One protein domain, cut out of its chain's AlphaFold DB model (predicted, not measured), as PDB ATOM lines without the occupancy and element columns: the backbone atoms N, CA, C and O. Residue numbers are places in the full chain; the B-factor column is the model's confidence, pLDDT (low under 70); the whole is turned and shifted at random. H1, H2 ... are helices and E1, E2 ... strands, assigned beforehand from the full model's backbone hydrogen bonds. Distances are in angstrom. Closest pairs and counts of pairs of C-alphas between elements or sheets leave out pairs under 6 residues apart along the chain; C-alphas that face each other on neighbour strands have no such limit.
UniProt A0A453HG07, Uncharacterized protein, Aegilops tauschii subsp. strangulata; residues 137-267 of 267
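Overview. This is residues 137 to 267 of the 267 residues of an uncharacterized protein of Aegilops tauschii subsp. strangulata (UniProt A0A453HG07). With little regular structure, the domain is a twisted wall of two hairpins side by side, E1-E2 and E3-E4, with short H1 among loops beyond one end and unnamed residues 228 to 267 folding back past E4. The printed part has 131 residues, 37 in named elements, in chain order E1 E2 H1 E3 E4; the sheet E2 E1 E3 E4 is mixed, the class mostly strand. It is loose, with radius of gyration of the C-alphas 18.4 A and spans 52 by 44 by 25 A.

Along the chain. E3, residues 205 to 214, measures 26.9 A; E4, 219 to 227, 26.5 A, ends at C-alpha (109.523, 140.552, 122.986). E1, 140 to 146, 20.2 A, begins at C-alpha (108.405, 132.218, 127.671). E2 is 149 to 153, H1 180 to 185.

Arrangement. E1 and E3 are parallel; N 143 and O 207 are 2.9 A apart. E3 and E4 are antiparallel; N 208 and O 224, 2.8 A. E2 and E1 are antiparallel; N 153 and O 144, 2.8 A. H1, its O i to N i+4 pairs within hydrogen-bond range, is not on the sheet.

Size, cuts and confidence. The farthest C-alphas, Pro 178 and Ser 267, are 58.1 A apart. The printed part has no cut. Links E2 to H1 and H1 to E3 are long. Residues 163 to 171, 181 to 192 and 261 to 267 have pLDDT under 70.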
ATOM      1  N   GLY A 137     110.880 130.236 137.035       74.94
ATOM      2  CA  GLY A 137     109.766 130.098 136.099       74.94
ATOM      3  C   GLY A 137     110.274 130.068 134.655       74.94
ATOM      4  O   GLY A 137     111.418 130.458 134.409       74.94
ATOM      5  N   PRO A 138     109.458 129.596 133.702       83.88
ATOM      6  CA  PRO A 138     109.830 129.579 132.295       83.88
ATOM      7  C   PRO A 138     110.097 130.998 131.774       83.88
ATOM      8  O   PRO A 138     109.498 131.971 132.226       83.88
ATOM      9  N   ALA A 139     110.987 131.114 130.787       82.88
ATOM     10  CA  ALA A 139     111.329 132.394 130.157       82.88
ATOM     11  C   ALA A 139     110.320 132.823 129.075       82.88
ATOM     12  O   ALA A 139     110.379 133.937 128.554       82.88
ATOM     13  N   CYS A 140     109.404 131.940 128.686       89.81
ATOM     14  CA  CYS A 140     108.405 132.218 127.671       89.81
ATOM     15  C   CYS A 140     107.120 131.437 127.933       89.81
ATOM     16  O   CYS A 140     107.097 130.478 128.703       89.81
ATOM     17  N   CYS A 141     106.056 131.842 127.252       92.81
ATOM     18  CA  CYS A 141     104.836 131.057 127.156       92.81
ATOM     19  C   CYS A 141     104.406 130.918 125.697       92.81
ATOM     20  O   CYS A 141     104.775 131.736 124.842       92.81
ATOM     21  N   VAL A 142     103.621 129.876 125.426       94.62
ATOM     22  CA  VAL A 142     103.101 129.576 124.095       94.62
ATOM     23  C   VAL A 142     101.591 129.789 124.086       94.62
ATOM     24  O   VAL A 142     100.878 129.197 124.892       94.62
ATOM     25  N   ALA A 143     101.118 130.625 123.165       94.75
ATOM     26  CA  ALA A 143      99.706 130.782 122.846       94.75
ATOM     27  C   ALA A 143      99.398 130.047 121.538       94.75
ATOM     28  O   ALA A 143     100.191 130.103 120.593       94.75
ATOM     29  N   LEU A 144      98.249 129.381 121.468       94.06
ATOM     30  CA  LEU A 144      97.872 128.519 120.347       94.06
ATOM     31  C   LEU A 144      96.609 129.038 119.662       94.06
ATOM     32  O   LEU A 144      95.696 129.556 120.296       94.06
ATOM     33  N   SER A 145      96.542 128.880 118.345       92.88
ATOM     34  CA  SER A 145      95.334 129.148 117.562       92.88
ATOM     35  C   SER A 145      95.330 128.317 116.284       92.88
ATOM     36  O   SER A 145      96.376 127.833 115.838       92.88
ATOM     37  N   SER A 146      94.161 128.169 115.675       91.31
ATOM     38  CA  SER A 146      93.986 127.426 114.431       91.31
ATOM     39  C   SER A 146      93.061 128.177 113.483       91.31
ATOM     40  O   SER A 146      92.362 129.099 113.878       91.31
ATOM     41  N   PHE A 147      93.054 127.788 112.215       85.00
ATOM     42  CA  PHE A 147      92.177 128.391 111.213       85.00
ATOM     43  C   PHE A 147      90.693 128.040 111.393       85.00
ATOM     44  O   PHE A 147      89.844 128.752 110.872       85.00
ATOM     45  N   TYR A 148      90.375 126.959 112.113       80.62
ATOM     46  CA  TYR A 148      88.990 126.574 112.410       80.62
ATOM     47  C   TYR A 148      88.383 127.369 113.569       80.62
ATOM     48  O   TYR A 148      87.181 127.268 113.800       80.62
ATOM     49  N   ASN A 149      89.200 128.096 114.336       80.62
ATOM     50  CA  ASN A 149      88.745 128.782 115.533       80.62
ATOM     51  C   ASN A 149      89.411 130.154 115.676       80.62
ATOM     52  O   ASN A 149      90.627 130.260 115.830       80.62
ATOM     53  N   GLU A 150      88.591 131.203 115.689       73.88
ATOM     54  CA  GLU A 150      89.047 132.580 115.880       73.88
ATOM     55  C   GLU A 150      89.566 132.842 117.304       73.88
ATOM     56  O   GLU A 150      90.325 133.788 117.523       73.88
ATOM     57  N   THR A 151      89.215 131.999 118.285       87.62
ATOM     58  CA  THR A 151      89.691 132.170 119.660       87.62
ATOM     59  C   THR A 151      91.137 131.704 119.811       87.62
ATOM     60  O   THR A 151      91.474 130.549 119.535       87.62
ATOM     61  N   ILE A 152      91.989 132.596 120.315       88.94
ATOM     62  CA  ILE A 152      93.361 132.273 120.706       88.94
ATOM     63  C   ILE A 152      93.331 131.674 122.113       88.94
ATOM     64  O   ILE A 152      92.881 132.318 123.061       88.94
ATOM     65  N   VAL A 153      93.860 130.462 122.256       93.69
ATOM     66  CA  VAL A 153      94.173 129.883 123.563       93.69
ATOM     67  C   VAL A 153      95.419 130.593 124.077       93.69
ATOM     68  O   VAL A 153      96.536 130.316 123.630       93.69
ATOM     69  N   ASP A 154      95.216 131.578 124.949       93.50
ATOM     70  CA  ASP A 154      96.309 132.384 125.485       93.50
ATOM     71  C   ASP A 154      97.090 131.647 126.585       93.50
ATOM     72  O   ASP A 154      96.659 130.628 127.130       93.50
ATOM     73  N   CYS A 155      98.258 132.185 126.920       93.19
ATOM     74  CA  CYS A 155      99.091 131.681 127.994       93.19
ATOM     75  C   CYS A 155      98.340 131.696 129.342       93.19
ATOM     76  O   CYS A 155      97.737 132.719 129.691       93.19
ATOM     77  N   PRO A 156      98.430 130.623 130.152       92.88
ATOM     78  CA  PRO A 156      97.847 130.591 131.488       92.88
ATOM     79  C   PRO A 156      98.319 131.747 132.375       92.88
ATOM     80  O   PRO A 156      99.458 132.227 132.264       92.88
ATOM     81  N   LYS A 157      97.452 132.167 133.304       90.69
ATOM     82  CA  LYS A 157      97.790 133.193 134.298       90.69
ATOM     83  C   LYS A 157      99.048 132.784 135.068       90.69
ATOM     84  O   LYS A 157      99.174 131.641 135.492       90.69
ATOM     85  N   CYS A 158      99.965 133.729 135.243       87.94
ATOM     86  CA  CYS A 158     101.227 133.567 135.958       87.94
ATOM     87  C   CYS A 158     102.179 132.493 135.403       87.94
ATOM     88  O   CYS A 158     102.997 131.971 136.157       87.94
ATOM     89  N   SER A 159     102.130 132.199 134.096       89.50
ATOM     90  CA  SER A 159     103.005 131.202 133.456       89.50
ATOM     91  C   SER A 159     104.495 131.416 133.753       89.50
ATOM     92  O   SER A 159     105.190 130.448 134.034       89.50
ATOM     93  N   CYS A 160     104.987 132.660 133.750       86.75
ATOM     94  CA  CYS A 160     106.397 132.974 134.026       86.75
ATOM     95  C   CYS A 160     106.652 133.485 135.455       86.75
ATOM     96  O   CYS A 160     107.700 134.062 135.740       86.75
ATOM     97  N   GLY A 161     105.706 133.231 136.364       81.12
ATOM     98  CA  GLY A 161     105.781 133.608 137.770       81.12
ATOM     99  C   GLY A 161     105.225 135.005 138.047       81.12
ATOM    100  O   GLY A 161     105.747 136.014 137.580       81.12
ATOM    101  N   CYS A 162     104.177 135.066 138.865       78.38
ATOM    102  CA  CYS A 162     103.701 136.313 139.457       78.38
ATOM    103  C   CYS A 162     104.395 136.539 140.803       78.38
ATOM    104  O   CYS A 162     104.579 135.601 141.580       78.38
ATOM    105  N   GLN A 163     104.767 137.781 141.097       66.19
ATOM    106  CA  GLN A 163     105.181 138.152 142.448       66.19
ATOM    107  C   GLN A 163     103.937 138.487 143.271       66.19
ATOM    108  O   GLN A 163     103.085 139.251 142.822       66.19
ATOM    109  N   ASN A 164     103.840 137.943 144.484       56.50
ATOM    110  CA  ASN A 164     102.852 138.406 145.452       56.50
ATOM    111  C   ASN A 164     103.262 139.818 145.898       56.50
ATOM    112  O   ASN A 164     104.393 140.021 146.338       56.50
ATOM    113  N   ASN A 165     102.349 140.777 145.735       49.28
ATOM    114  CA  ASN A 165     102.511 142.242 145.734       49.28
ATOM    115  C   ASN A 165     103.216 142.927 146.933       49.28
ATOM    116  O   ASN A 165     103.184 144.149 147.021       49.28
ATOM    117  N   ILE A 166     103.846 142.209 147.865       47.19
ATOM    118  CA  ILE A 166     104.268 142.780 149.155       47.19
ATOM    119  C   ILE A 166     105.743 143.213 149.178       47.19
ATOM    120  O   ILE A 166     106.077 144.136 149.911       47.19
ATOM    121  N   THR A 167     106.639 142.615 148.384       45.75
ATOM    122  CA  THR A 167     108.089 142.824 148.599       45.75
ATOM    123  C   THR A 167     108.862 143.498 147.467       45.75
ATOM    124  O   THR A 167     109.995 143.887 147.717       45.75
ATOM    125  N   ASN A 168     108.311 143.680 146.258       51.62
ATOM    126  CA  ASN A 168     109.010 144.361 145.152       51.62
ATOM    127  C   ASN A 168     108.038 145.115 144.213       51.62
ATOM    128  O   ASN A 168     107.471 144.506 143.302       51.62
ATOM    129  N   PRO A 169     107.851 146.434 144.377       45.53
ATOM    130  CA  PRO A 169     107.105 147.250 143.423       45.53
ATOM    131  C   PRO A 169     107.936 147.424 142.138       45.53
ATOM    132  O   PRO A 169     108.828 148.264 142.073       45.53
ATOM    133  N   GLY A 170     107.695 146.589 141.120       55.78
ATOM    134  CA  GLY A 170     108.385 146.708 139.822       55.78
ATOM    135  C   GLY A 170     108.436 145.458 138.938       55.78
ATOM    136  O   GLY A 170     109.295 145.389 138.061       55.78
ATOM    137  N   SER A 171     107.575 144.457 139.158       67.88
ATOM    138  CA  SER A 171     107.615 143.196 138.398       67.88
ATOM    139  C   SER A 171     107.186 143.349 136.931       67.88
ATOM    140  O   SER A 171     107.674 142.611 136.076       67.88
ATOM    141  N   CYS A 172     106.330 144.326 136.620       79.12
ATOM    142  CA  CYS A 172     105.969 144.701 135.258       79.12
ATOM    143  C   CYS A 172     105.684 146.201 135.119       79.12
ATOM    144  O   CYS A 172     105.484 146.900 136.112       79.12
ATOM    145  N   VAL A 173     105.667 146.689 133.877       82.38
ATOM    146  CA  VAL A 173     105.329 148.077 133.533       82.38
ATOM    147  C   VAL A 173     104.255 148.091 132.447       82.38
ATOM    148  O   VAL A 173     104.320 147.325 131.485       82.38
ATOM    149  N   GLU A 174     103.261 148.963 132.594       83.56
ATOM    150  CA  GLU A 174     102.253 149.208 131.558       83.56
ATOM    151  C   GLU A 174     102.841 149.988 130.376       83.56
ATOM    152  O   GLU A 174     103.692 150.860 130.555       83.56
ATOM    153  N   VAL A 175     102.349 149.718 129.162       76.25
ATOM    154  CA  VAL A 175     102.917 150.245 127.899       76.25
ATOM    155  C   VAL A 175     103.011 151.772 127.869       76.25
ATOM    156  O   VAL A 175     103.966 152.311 127.323       76.25
ATOM    157  N   ASN A 176     102.048 152.456 128.490       77.12
ATOM    158  CA  ASN A 176     101.927 153.915 128.473       77.12
ATOM    159  C   ASN A 176     102.279 154.557 129.824       77.12
ATOM    160  O   ASN A 176     101.851 155.672 130.112       77.12
ATOM    161  N   SER A 177     103.017 153.854 130.687       78.56
ATOM    162  CA  SER A 177     103.418 154.418 131.973       78.56
ATOM    163  C   SER A 177     104.449 155.540 131.773       78.56
ATOM    164  O   SER A 177     105.492 155.294 131.155       78.56
ATOM    165  N   PRO A 178     104.243 156.743 132.346       74.56
ATOM    166  CA  PRO A 178     105.201 157.850 132.244       74.56
ATOM    167  C   PRO A 178     106.555 157.519 132.892       74.56
ATOM    168  O   PRO A 178     107.572 158.132 132.577       74.56
ATOM    169  N   TYR A 179     106.596 156.503 133.757       71.88
ATOM    170  CA  TYR A 179     107.803 156.066 134.451       71.88
ATOM    171  C   TYR A 179     108.642 155.060 133.650       71.88
ATOM    172  O   TYR A 179     109.768 154.770 134.053       71.88
ATOM    173  N   LEU A 180     108.163 154.541 132.513       72.19
ATOM    174  CA  LEU A 180     108.836 153.471 131.761       72.19
ATOM    175  C   LEU A 180     110.285 153.829 131.387       72.19
ATOM    176  O   LEU A 180     111.198 153.038 131.625       72.19
ATOM    177  N   ALA A 181     110.523 155.054 130.909       68.50
ATOM    178  CA  ALA A 181     111.866 155.539 130.578       68.50
ATOM    179  C   ALA A 181     112.813 155.566 131.795       68.50
ATOM    180  O   ALA A 181     114.007 155.279 131.668       68.50
ATOM    181  N   SER A 182     112.271 155.869 132.979       67.62
ATOM    182  CA  SER A 182     113.022 155.931 134.237       67.62
ATOM    183  C   SER A 182     113.342 154.539 134.800       67.62
ATOM    184  O   SER A 182     114.439 154.326 135.309       67.62
ATOM    185  N   VAL A 183     112.444 153.555 134.643       68.56
ATOM    186  CA  VAL A 183     112.641 152.181 135.152       68.56
ATOM    187  C   VAL A 183     113.584 151.365 134.261       68.56
ATOM    188  O   VAL A 183     114.336 150.519 134.756       68.56
ATOM    189  N   VAL A 184     113.582 151.630 132.951       68.88
ATOM    190  CA  VAL A 184     114.509 150.997 131.999       68.88
ATOM    191  C   VAL A 184     115.944 151.497 132.204       68.88
ATOM    192  O   VAL A 184     116.880 150.701 132.144       68.88
ATOM    193  N   ASN A 185     116.129 152.788 132.505       66.25
ATOM    194  CA  ASN A 185     117.452 153.393 132.722       66.25
ATOM    195  C   ASN A 185     117.872 153.513 134.199       66.25
ATOM    196  O   ASN A 185     118.946 154.041 134.479       66.25
ATOM    197  N   GLY A 186     117.045 153.037 135.128       62.72
ATOM    198  CA  GLY A 186     117.263 153.164 136.567       62.72
ATOM    199  C   GLY A 186     118.296 152.183 137.153       62.72
ATOM    200  O   GLY A 186     118.975 151.468 136.409       62.72
ATOM    201  N   PRO A 187     118.377 152.079 138.498       52.78
ATOM    202  CA  PRO A 187     119.403 151.328 139.250       52.78
ATOM    203  C   PRO A 187     119.466 149.798 139.028       52.78
ATOM    204  O   PRO A 187     120.127 149.091 139.777       52.78
ATOM    205  N   GLY A 188     118.792 149.265 138.006       56.31
ATOM    206  CA  GLY A 188     118.761 147.846 137.639       56.31
ATOM    207  C   GLY A 188     119.102 147.568 136.172       56.31
ATOM    208  O   GLY A 188     118.879 146.449 135.717       56.31
ATOM    209  N   LYS A 189     119.636 148.549 135.427       54.94
ATOM    210  CA  LYS A 189     120.012 148.419 134.001       54.94
ATOM    211  C   LYS A 189     121.002 147.273 133.719       54.94
ATOM    212  O   LYS A 189     121.032 146.759 132.608       54.94
ATOM    213  N   GLY A 190     121.777 146.852 134.724       52.66
ATOM    214  CA  GLY A 190     122.687 145.699 134.659       52.66
ATOM    215  C   GLY A 190     122.147 144.402 135.275       52.66
ATOM    216  O   GLY A 190     122.875 143.415 135.333       52.66
ATOM    217  N   SER A 191     120.907 144.386 135.774       61.44
ATOM    218  CA  SER A 191     120.314 143.183 136.362       61.44
ATOM    219  C   SER A 191     119.818 142.238 135.270       61.44
ATOM    220  O   SER A 191     119.089 142.650 134.369       61.44
ATOM    221  N   SER A 192     120.126 140.946 135.396       62.94
ATOM    222  CA  SER A 192     119.595 139.888 134.525       62.94
ATOM    223  C   SER A 192     118.104 139.598 134.754       62.94
ATOM    224  O   SER A 192     117.532 138.741 134.084       62.94
ATOM    225  N   THR A 193     117.463 140.270 135.716       73.31
ATOM    226  CA  THR A 193     116.029 140.123 135.979       73.31
ATOM    227  C   THR A 193     115.209 140.871 134.918       73.31
ATOM    228  O   THR A 193     115.357 142.101 134.812       73.31
ATOM    229  N   PRO A 194     114.329 140.181 134.172       76.00
ATOM    230  CA  PRO A 194     113.528 140.802 133.126       76.00
ATOM    231  C   PRO A 194     112.552 141.830 133.713       76.00
ATOM    232  O   PRO A 194     112.005 141.630 134.794       76.00
ATOM    233  N   LEU A 195     112.333 142.922 132.978       83.88
ATOM    234  CA  LEU A 195     111.276 143.895 133.258       83.88
ATOM    235  C   LEU A 195     110.227 143.746 132.169       83.88
ATOM    236  O   LEU A 195     110.487 144.112 131.022       83.88
ATOM    237  N   VAL A 196     109.076 143.176 132.504       86.81
ATOM    238  CA  VAL A 196     108.101 142.760 131.491       86.81
ATOM    239  C   VAL A 196     106.959 143.757 131.334       86.81
ATOM    240  O   VAL A 196     106.628 144.499 132.257       86.81
ATOM    241  N   ARG A 197     106.319 143.756 130.167       87.88
ATOM    242  CA  ARG A 197     105.004 144.370 129.981       87.88
ATOM    243  C   ARG A 197     103.969 143.649 130.844       87.88
ATOM    244  O   ARG A 197     103.919 142.418 130.829       87.88
ATOM    245  N   CYS A 198     103.141 144.406 131.563       86.81
ATOM    246  CA  CYS A 198     102.091 143.823 132.397       86.81
ATOM    247  C   CYS A 198     101.115 142.990 131.553       86.81
ATOM    248  O   CYS A 198     100.634 143.412 130.499       86.81
ATOM    249  N   SER A 199     100.890 141.753 131.995       88.25
ATOM    250  CA  SER A 199     100.043 140.777 131.317       88.25
ATOM    251  C   SER A 199      99.590 139.702 132.300       88.25
ATOM    252  O   SER A 199     100.260 139.485 133.310       88.25
ATOM    253  N   PRO A 200      98.514 138.951 132.010       89.19
ATOM    254  CA  PRO A 200      98.111 137.847 132.873       89.19
ATOM    255  C   PRO A 200      99.197 136.774 133.042       89.19
ATOM    256  O   PRO A 200      99.254 136.144 134.091       89.19
ATOM    257  N   HIS A 201     100.049 136.551 132.035       91.00
ATOM    258  CA  HIS A 201     101.054 135.482 132.022       91.00
ATOM    259  C   HIS A 201     102.445 135.923 132.520       91.00
ATOM    260  O   HIS A 201     103.241 135.064 132.900       91.00
ATOM    261  N   MET A 202     102.731 137.233 132.534       89.06
ATOM    262  CA  MET A 202     103.971 137.845 133.047       89.06
ATOM    263  C   MET A 202     105.267 137.339 132.389       89.06
ATOM    264  O   MET A 202     106.332 137.327 132.998       89.06
ATOM    265  N   CYS A 203     105.192 136.910 131.127       89.88
ATOM    266  CA  CYS A 203     106.335 136.334 130.415       89.88
ATOM    267  C   CYS A 203     107.112 137.381 129.618       89.88
ATOM    268  O   CYS A 203     106.478 138.165 128.910       89.88
ATOM    269  N   PRO A 204     108.460 137.356 129.646       90.25
ATOM    270  CA  PRO A 204     109.270 138.271 128.849       90.25
ATOM    271  C   PRO A 204     109.187 137.971 127.352       90.25
ATOM    272  O   PRO A 204     109.325 138.889 126.553       90.25
ATOM    273  N   ILE A 205     108.927 136.721 126.961       92.81
ATOM    274  CA  ILE A 205     108.690 136.332 125.569       92.81
ATOM    275  C   ILE A 205     107.327 135.649 125.445       92.81
ATOM    276  O   ILE A 205     107.001 134.743 126.214       92.81
ATOM    277  N   LYS A 206     106.554 136.045 124.430       94.06
ATOM    278  CA  LYS A 206     105.329 135.350 124.012       94.06
ATOM    279  C   LYS A 206     105.542 134.739 122.632       94.06
ATOM    280  O   LYS A 206     105.861 135.458 121.684       94.06
ATOM    281  N   VAL A 207     105.348 133.428 122.519       95.00
ATOM    282  CA  VAL A 207     105.373 132.707 121.243       95.00
ATOM    283  C   VAL A 207     103.940 132.372 120.861       95.00
ATOM    284  O   VAL A 207     103.259 131.629 121.557       95.00
ATOM    285  N   HIS A 208     103.457 132.927 119.759       94.75
ATOM    286  CA  HIS A 208     102.142 132.611 119.220       94.75
ATOM    287  C   HIS A 208     102.283 131.645 118.053       94.75
ATOM    288  O   HIS A 208     102.899 131.965 117.036       94.75
ATOM    289  N   TRP A 209     101.713 130.459 118.217       93.00
ATOM    290  CA  TRP A 209     101.661 129.416 117.207       93.00
ATOM    291  C   TRP A 209     100.272 129.382 116.577       93.00
ATOM    292  O   TRP A 209      99.264 129.149 117.250       93.00
ATOM    293  N   HIS A 210     100.214 129.606 115.271       93.00
ATOM    294  CA  HIS A 210      98.966 129.654 114.531       93.00
ATOM    295  C   HIS A 210      98.983 128.659 113.371       93.00
ATOM    296  O   HIS A 210      99.753 128.817 112.420       93.00
ATOM    297  N   VAL A 211      98.121 127.643 113.428       91.19
ATOM    298  CA  VAL A 211      97.912 126.714 112.309       91.19
ATOM    299  C   VAL A 211      97.049 127.416 111.264       91.19
ATOM    300  O   VAL A 211      95.849 127.581 111.461       91.19
ATOM    301  N   LYS A 212      97.668 127.833 110.157       87.38
ATOM    302  CA  LYS A 212      97.025 128.587 109.069       87.38
ATOM    303  C   LYS A 212      96.179 127.723 108.150       87.38
ATOM    304  O   LYS A 212      95.193 128.200 107.606       87.38
ATOM    305  N   ALA A 213      96.633 126.504 107.892       82.56
ATOM    306  CA  ALA A 213      95.978 125.594 106.970       82.56
ATOM    307  C   ALA A 213      96.351 124.153 107.302       82.56
ATOM    308  O   ALA A 213      97.475 123.886 107.736       82.56
ATOM    309  N   ASN A 214      95.414 123.247 107.052       80.81
ATOM    310  CA  ASN A 214      95.604 121.808 107.135       80.81
ATOM    311  C   ASN A 214      94.953 121.170 105.899       80.81
ATOM    312  O   ASN A 214      93.761 120.871 105.905       80.81
ATOM    313  N   TYR A 215      95.713 121.074 104.809       78.69
ATOM    314  CA  TYR A 215      95.300 120.406 103.574       78.69
ATOM    315  C   TYR A 215      95.701 118.927 103.614       78.69
ATOM    316  O   TYR A 215      96.503 118.523 104.453       78.69
ATOM    317  N   ARG A 216      95.172 118.117 102.683       75.62
ATOM    318  CA  ARG A 216      95.494 116.679 102.593       75.62
ATOM    319  C   ARG A 216      96.998 116.406 102.497       75.62
ATOM    320  O   ARG A 216      97.474 115.492 103.156       75.62
ATOM    321  N   ASP A 217      97.718 117.224 101.730       80.00
ATOM    322  CA  ASP A 217      99.128 116.968 101.408       80.00
ATOM    323  C   ASP A 217     100.107 117.807 102.242       80.00
ATOM    324  O   ASP A 217     101.298 117.506 102.300       80.00
ATOM    325  N   TYR A 218      99.636 118.886 102.879       82.50
ATOM    326  CA  TYR A 218     100.488 119.749 103.692       82.50
ATOM    327  C   TYR A 218      99.703 120.545 104.733       82.50
ATOM    328  O   TYR A 218      98.538 120.903 104.564       82.50
ATOM    329  N   TRP A 219     100.408 120.930 105.788       85.94
ATOM    330  CA  TRP A 219      99.927 121.842 106.814       85.94
ATOM    331  C   TRP A 219     100.856 123.055 106.881       85.94
ATOM    332  O   TRP A 219     102.034 122.984 106.531       85.94
ATOM    333  N   ARG A 220     100.314 124.204 107.288       89.56
ATOM    334  CA  ARG A 220     101.064 125.463 107.365       89.56
ATOM    335  C   ARG A 220     100.906 126.087 108.738       89.56
ATOM    336  O   ARG A 220      99.787 126.294 109.204       89.56
ATOM    337  N   VAL A 221     102.025 126.488 109.332       90.19
ATOM    338  CA  VAL A 221     102.069 127.218 110.604       90.19
ATOM    339  C   VAL A 221     102.659 128.602 110.398       90.19
ATOM    340  O   VAL A 221     103.614 128.784 109.646       90.19
ATOM    341  N   LYS A 222     102.097 129.587 111.095       91.94
ATOM    342  CA  LYS A 222     102.717 130.887 111.328       91.94
ATOM    343  C   LYS A 222     103.111 130.972 112.798       91.94
ATOM    344  O   LYS A 222     102.253 130.874 113.669       91.94
ATOM    345  N   ILE A 223     104.395 131.195 113.050       92.69
ATOM    346  CA  ILE A 223     104.923 131.463 114.388       92.69
ATOM    347  C   ILE A 223     105.188 132.963 114.496       92.69
ATOM    348  O   ILE A 223     105.809 133.550 113.612       92.69
ATOM    349  N   THR A 224     104.706 133.587 115.569       93.12
ATOM    350  CA  THR A 224     104.957 134.998 115.881       93.12
ATOM    351  C   THR A 224     105.616 135.087 117.249       93.12
ATOM    352  O   THR A 224     105.035 134.666 118.245       93.12
ATOM    353  N   ILE A 225     106.828 135.632 117.311       93.44
ATOM    354  CA  ILE A 225     107.580 135.799 118.558       93.44
ATOM    355  C   ILE A 225     107.520 137.271 118.944       93.44
ATOM    356  O   ILE A 225     107.864 138.138 118.145       93.44
ATOM    357  N   SER A 226     107.067 137.557 120.160       93.50
ATOM    358  CA  SER A 226     106.963 138.918 120.683       93.50
ATOM    359  C   SER A 226     107.881 139.097 121.884       93.50
ATOM    360  O   SER A 226     107.780 138.343 122.854       93.50
ATOM    361  N   ASN A 227     108.731 140.125 121.838       92.50
ATOM    362  CA  ASN A 227     109.523 140.552 122.986       92.50
ATOM    363  C   ASN A 227     108.696 141.492 123.872       92.50
ATOM    364  O   ASN A 227     108.305 142.574 123.444       92.50
ATOM    365  N   TRP A 228     108.416 141.053 125.094       91.06
ATOM    366  CA  TRP A 228     107.698 141.805 126.124       91.06
ATOM    367  C   TRP A 228     108.649 142.283 127.231       91.06
ATOM    368  O   TRP A 228     108.187 142.843 128.219       91.06
ATOM    369  N   ASN A 229     109.962 142.071 127.091       87.75
ATOM    370  CA  ASN A 229     110.984 142.532 128.022       87.75
ATOM    371  C   ASN A 229     111.527 143.906 127.600       87.75
ATOM    372  O   ASN A 229     112.147 144.043 126.550       87.75
ATOM    373  N   TYR A 230     111.348 144.914 128.452       85.06
ATOM    374  CA  TYR A 230     111.809 146.280 128.201       85.06
ATOM    375  C   TYR A 230     113.303 146.495 128.452       85.06
ATOM    376  O   TYR A 230     113.871 147.470 127.969       85.06
ATOM    377  N   ARG A 231     113.953 145.619 129.228       79.62
ATOM    378  CA  ARG A 231     115.381 145.758 129.569       79.62
ATOM    379  C   ARG A 231     116.309 145.060 128.588       79.62
ATOM    380  O   ARG A 231     117.489 145.392 128.533       79.62
ATOM    381  N   THR A 232     115.803 144.081 127.847       79.31
ATOM    382  CA  THR A 232     116.644 143.204 127.031       79.31
ATOM    383  C   THR A 232     116.113 143.119 125.615       79.31
ATOM    384  O   THR A 232     114.987 142.682 125.382       79.31
ATOM    385  N   ASN A 233     116.974 143.477 124.667       84.25
ATOM    386  CA  ASN A 233     116.771 143.181 123.260       84.25
ATOM    387  C   ASN A 233     117.481 141.874 122.916       84.25
ATOM    388  O   ASN A 233     118.669 141.711 123.189       84.25
ATOM    389  N   TYR A 234     116.754 140.957 122.291       83.25
ATOM    390  CA  TYR A 234     117.289 139.678 121.842       83.25
ATOM    391  C   TYR A 234     117.702 139.811 120.374       83.25
ATOM    392  O   TYR A 234     116.878 139.642 119.481       83.25
ATOM    393  N   SER A 235     118.959 140.176 120.114       78.62
ATOM    394  CA  SER A 235     119.484 140.371 118.750       78.62
ATOM    395  C   SER A 235     119.924 139.066 118.079       78.62
ATOM    396  O   SER A 235     119.761 138.914 116.873       78.62
ATOM    397  N   GLN A 236     120.443 138.111 118.854       76.31
ATOM    398  CA  GLN A 236     120.931 136.807 118.386       76.31
ATOM    399  C   GLN A 236     120.075 135.673 118.963       76.31
ATOM    400  O   GLN A 236     120.543 134.829 119.726       76.31
ATOM    401  N   TRP A 237     118.778 135.701 118.666       81.50
ATOM    402  CA  TRP A 237     117.830 134.717 119.181       81.50
ATOM    403  C   TRP A 237     117.719 133.501 118.258       81.50
ATOM    404  O   TRP A 237     117.878 133.599 117.046       81.50
ATOM    405  N   ASN A 238     117.388 132.357 118.853       83.44
ATOM    406  CA  ASN A 238     117.043 131.134 118.142       83.44
ATOM    407  C   ASN A 238     115.765 130.553 118.747       83.44
ATOM    408  O   ASN A 238     115.573 130.620 119.962       83.44
ATOM    409  N   LEU A 239     114.908 129.972 117.911       85.94
ATOM    410  CA  LEU A 239     113.757 129.191 118.353       85.94
ATOM    411  C   LEU A 239     113.994 127.731 117.976       85.94
ATOM    412  O   LEU A 239     114.217 127.422 116.808       85.94
ATOM    413  N   VAL A 240     113.925 126.844 118.965       85.75
ATOM    414  CA  VAL A 240     113.965 125.398 118.746       85.75
ATOM    415  C   VAL A 240     112.554 124.861 118.902       85.75
ATOM    416  O   VAL A 240     111.888 125.143 119.897       85.75
ATOM    417  N   VAL A 241     112.107 124.094 117.914       85.25
ATOM    418  CA  VAL A 241     110.804 123.437 117.937       85.25
ATOM    419  C   VAL A 241     111.007 121.954 117.705       85.25
ATOM    420  O   VAL A 241     111.601 121.559 116.706       85.25
ATOM    421  N   GLN A 242     110.476 121.145 118.613       86.38
ATOM    422  CA  GLN A 242     110.375 119.705 118.443       86.38
ATOM    423  C   GLN A 242     108.919 119.366 118.138       86.38
ATOM    424  O   GLN A 242     108.039 119.594 118.966       86.38
ATOM    425  N   HIS A 243     108.658 118.860 116.936       85.00
ATOM    426  CA  HIS A 243     107.321 118.462 116.514       85.00
ATOM    427  C   HIS A 243     107.427 117.283 115.536       85.00
ATOM    428  O   HIS A 243     108.202 117.398 114.588       85.00
ATOM    429  N   PRO A 244     106.641 116.200 115.690       83.44
ATOM    430  CA  PRO A 244     106.744 115.015 114.825       83.44
ATOM    431  C   PRO A 244     106.625 115.329 113.326       83.44
ATOM    432  O   PRO A 244     107.358 114.814 112.498       83.44
ATOM    433  N   ASN A 245     105.743 116.260 112.957       79.94
ATOM    434  CA  ASN A 245     105.546 116.630 111.550       79.94
ATOM    435  C   ASN A 245     106.625 117.578 110.976       79.94
ATOM    436  O   ASN A 245     106.473 118.035 109.843       79.94
ATOM    437  N   PHE A 246     107.664 117.937 111.740       81.19
ATOM    438  CA  PHE A 246     108.785 118.766 111.267       81.19
ATOM    439  C   PHE A 246     110.004 117.957 110.817       81.19
ATOM    440  O   PHE A 246     111.007 118.544 110.417       81.19
ATOM    441  N   ASP A 247     109.899 116.633 110.764       76.38
ATOM    442  CA  ASP A 247     110.933 115.814 110.133       76.38
ATOM    443  C   ASP A 247     111.000 116.071 108.610       76.38
ATOM    444  O   ASP A 247     112.077 116.049 108.019       76.38
ATOM    445  N   ASN A 248     109.868 116.437 107.989       78.69
ATOM    446  CA  ASN A 248     109.733 116.703 106.550       78.69
ATOM    447  C   ASN A 248     109.298 118.153 106.250       78.69
ATOM    448  O   ASN A 248     108.270 118.394 105.612       78.69
ATOM    449  N   VAL A 249     110.057 119.150 106.721       83.56
ATOM    450  CA  VAL A 249     109.770 120.562 106.396       83.56
ATOM    451  C   VAL A 249     110.130 120.865 104.941       83.56
ATOM    452  O   VAL A 249     111.288 120.768 104.544       83.56
ATOM    453  N   THR A 250     109.140 121.287 104.153       83.44
ATOM    454  CA  THR A 250     109.305 121.579 102.717       83.44
ATOM    455  C   THR A 250     109.591 123.046 102.420       83.44
ATOM    456  O   THR A 250     110.376 123.361 101.533       83.44
ATOM    457  N   THR A 251     108.932 123.961 103.134       86.38
ATOM    458  CA  THR A 251     108.978 125.402 102.848       86.38
ATOM    459  C   THR A 251     109.021 126.212 104.129       86.38
ATOM    460  O   THR A 251     108.342 125.901 105.108       86.38
ATOM    461  N   ILE A 252     109.840 127.264 104.122       87.19
ATOM    462  CA  ILE A 252     110.082 128.122 105.280       87.19
ATOM    463  C   ILE A 252     110.101 129.564 104.810       87.19
ATOM    464  O   ILE A 252     110.696 129.895 103.788       87.19
ATOM    465  N   PHE A 253     109.422 130.412 105.570       87.31
ATOM    466  CA  PHE A 253     109.273 131.828 105.275       87.31
ATOM    467  C   PHE A 253     109.824 132.639 106.442       87.31
ATOM    468  O   PHE A 253     109.660 132.247 107.597       87.31
ATOM    469  N   SER A 254     110.434 133.785 106.137       86.44
ATOM    470  CA  SER A 254     110.857 134.811 107.107       86.44
ATOM    471  C   SER A 254     111.950 134.420 108.115       86.44
ATOM    472  O   SER A 254     112.470 135.313 108.779       86.44
ATOM    473  N   PHE A 255     112.327 133.144 108.228       82.88
ATOM    474  CA  PHE A 255     113.321 132.657 109.186       82.88
ATOM    475  C   PHE A 255     114.371 131.771 108.514       82.88
ATOM    476  O   PHE A 255     114.063 131.023 107.587       82.88
ATOM    477  N   ASN A 256     115.596 131.814 109.041       84.19
ATOM    478  CA  ASN A 256     116.615 130.814 108.735       84.19
ATOM    479  C   ASN A 256     116.284 129.512 109.472       84.19
ATOM    480  O   ASN A 256     115.877 129.538 110.633       84.19
ATOM    481  N   TYR A 257     116.495 128.378 108.811       83.62
ATOM    482  CA  TYR A 257     116.201 127.062 109.365       83.62
ATOM    483  C   TYR A 257     117.384 126.126 109.250       83.62
ATOM    484  O   TYR A 257     118.082 126.090 108.237       83.62
ATOM    485  N   LYS A 258     117.553 125.323 110.294       81.25
ATOM    486  CA  LYS A 258     118.469 124.199 110.311       81.25
ATOM    487  C   LYS A 258     117.791 123.044 111.028       81.25
ATOM    488  O   LYS A 258     117.430 123.181 112.196       81.25
ATOM    489  N   ALA A 259     117.627 121.926 110.329       80.38
ATOM    490  CA  ALA A 259     117.161 120.691 110.942       80.38
ATOM    491  C   ALA A 259     118.172 120.246 112.011       80.38
ATOM    492  O   ALA A 259     119.380 120.210 111.757       80.38
ATOM    493  N   LEU A 260     117.681 119.929 113.208       76.00
ATOM    494  CA  LEU A 260     118.485 119.355 114.282       76.00
ATOM    495  C   LEU A 260     118.204 117.858 114.305       76.00
ATOM    496  O   LEU A 260     117.126 117.449 114.718       76.00
ATOM    497  N   ASN A 261     119.152 117.048 113.834       67.00
ATOM    498  CA  ASN A 261     118.994 115.599 113.847       67.00
ATOM    499  C   ASN A 261     119.303 115.090 115.270       67.00
ATOM    500  O   ASN A 261     120.459 115.199 115.694       67.00
ATOM    501  N   PRO A 262     118.327 114.557 116.032       57.38
ATOM    502  CA  PRO A 262     118.542 114.169 117.429       57.38
ATOM    503  C   PRO A 262     119.540 113.010 117.591       57.38
ATOM    504  O   PRO A 262     120.072 112.815 118.679       57.38
ATOM    505  N   TYR A 263     119.831 112.281 116.510       53.34
ATOM    506  CA  TYR A 263     120.748 111.138 116.494       53.34
ATOM    507  C   TYR A 263     122.163 111.469 115.991       53.34
ATOM    508  O   TYR A 263     123.004 110.579 115.898       53.34
ATOM    509  N   GLY A 264     122.447 112.744 115.705       48.62
ATOM    510  CA  GLY A 264     123.727 113.170 115.143       48.62
ATOM    511  C   GLY A 264     123.950 112.675 113.709       48.62
ATOM    512  O   GLY A 264     123.162 111.919 113.144       48.62
ATOM    513  N   VAL A 265     125.032 113.144 113.096       38.28
ATOM    514  CA  VAL A 265     125.610 112.481 111.923       38.28
ATOM    515  C   VAL A 265     126.603 111.485 112.503       38.28
ATOM    516  O   VAL A 265     127.558 111.902 113.156       38.28
ATOM    517  N   ILE A 266     126.356 110.186 112.341       35.53
ATOM    518  CA  ILE A 266     127.407 109.191 112.558       35.53
ATOM    519  C   ILE A 266     128.401 109.423 111.416       35.53
ATOM    520  O   ILE A 266     128.116 109.064 110.275       35.53
ATOM    521  N   SER A 267     129.500 110.117 111.705       36.00
ATOM    522  CA  SER A 267     130.648 110.279 110.807       36.00
ATOM    523  C   SER A 267     131.873 109.657 111.445       36.00
ATOM    524  O   SER A 267     132.133 110.039 112.611       36.00
TER     525      SER A 267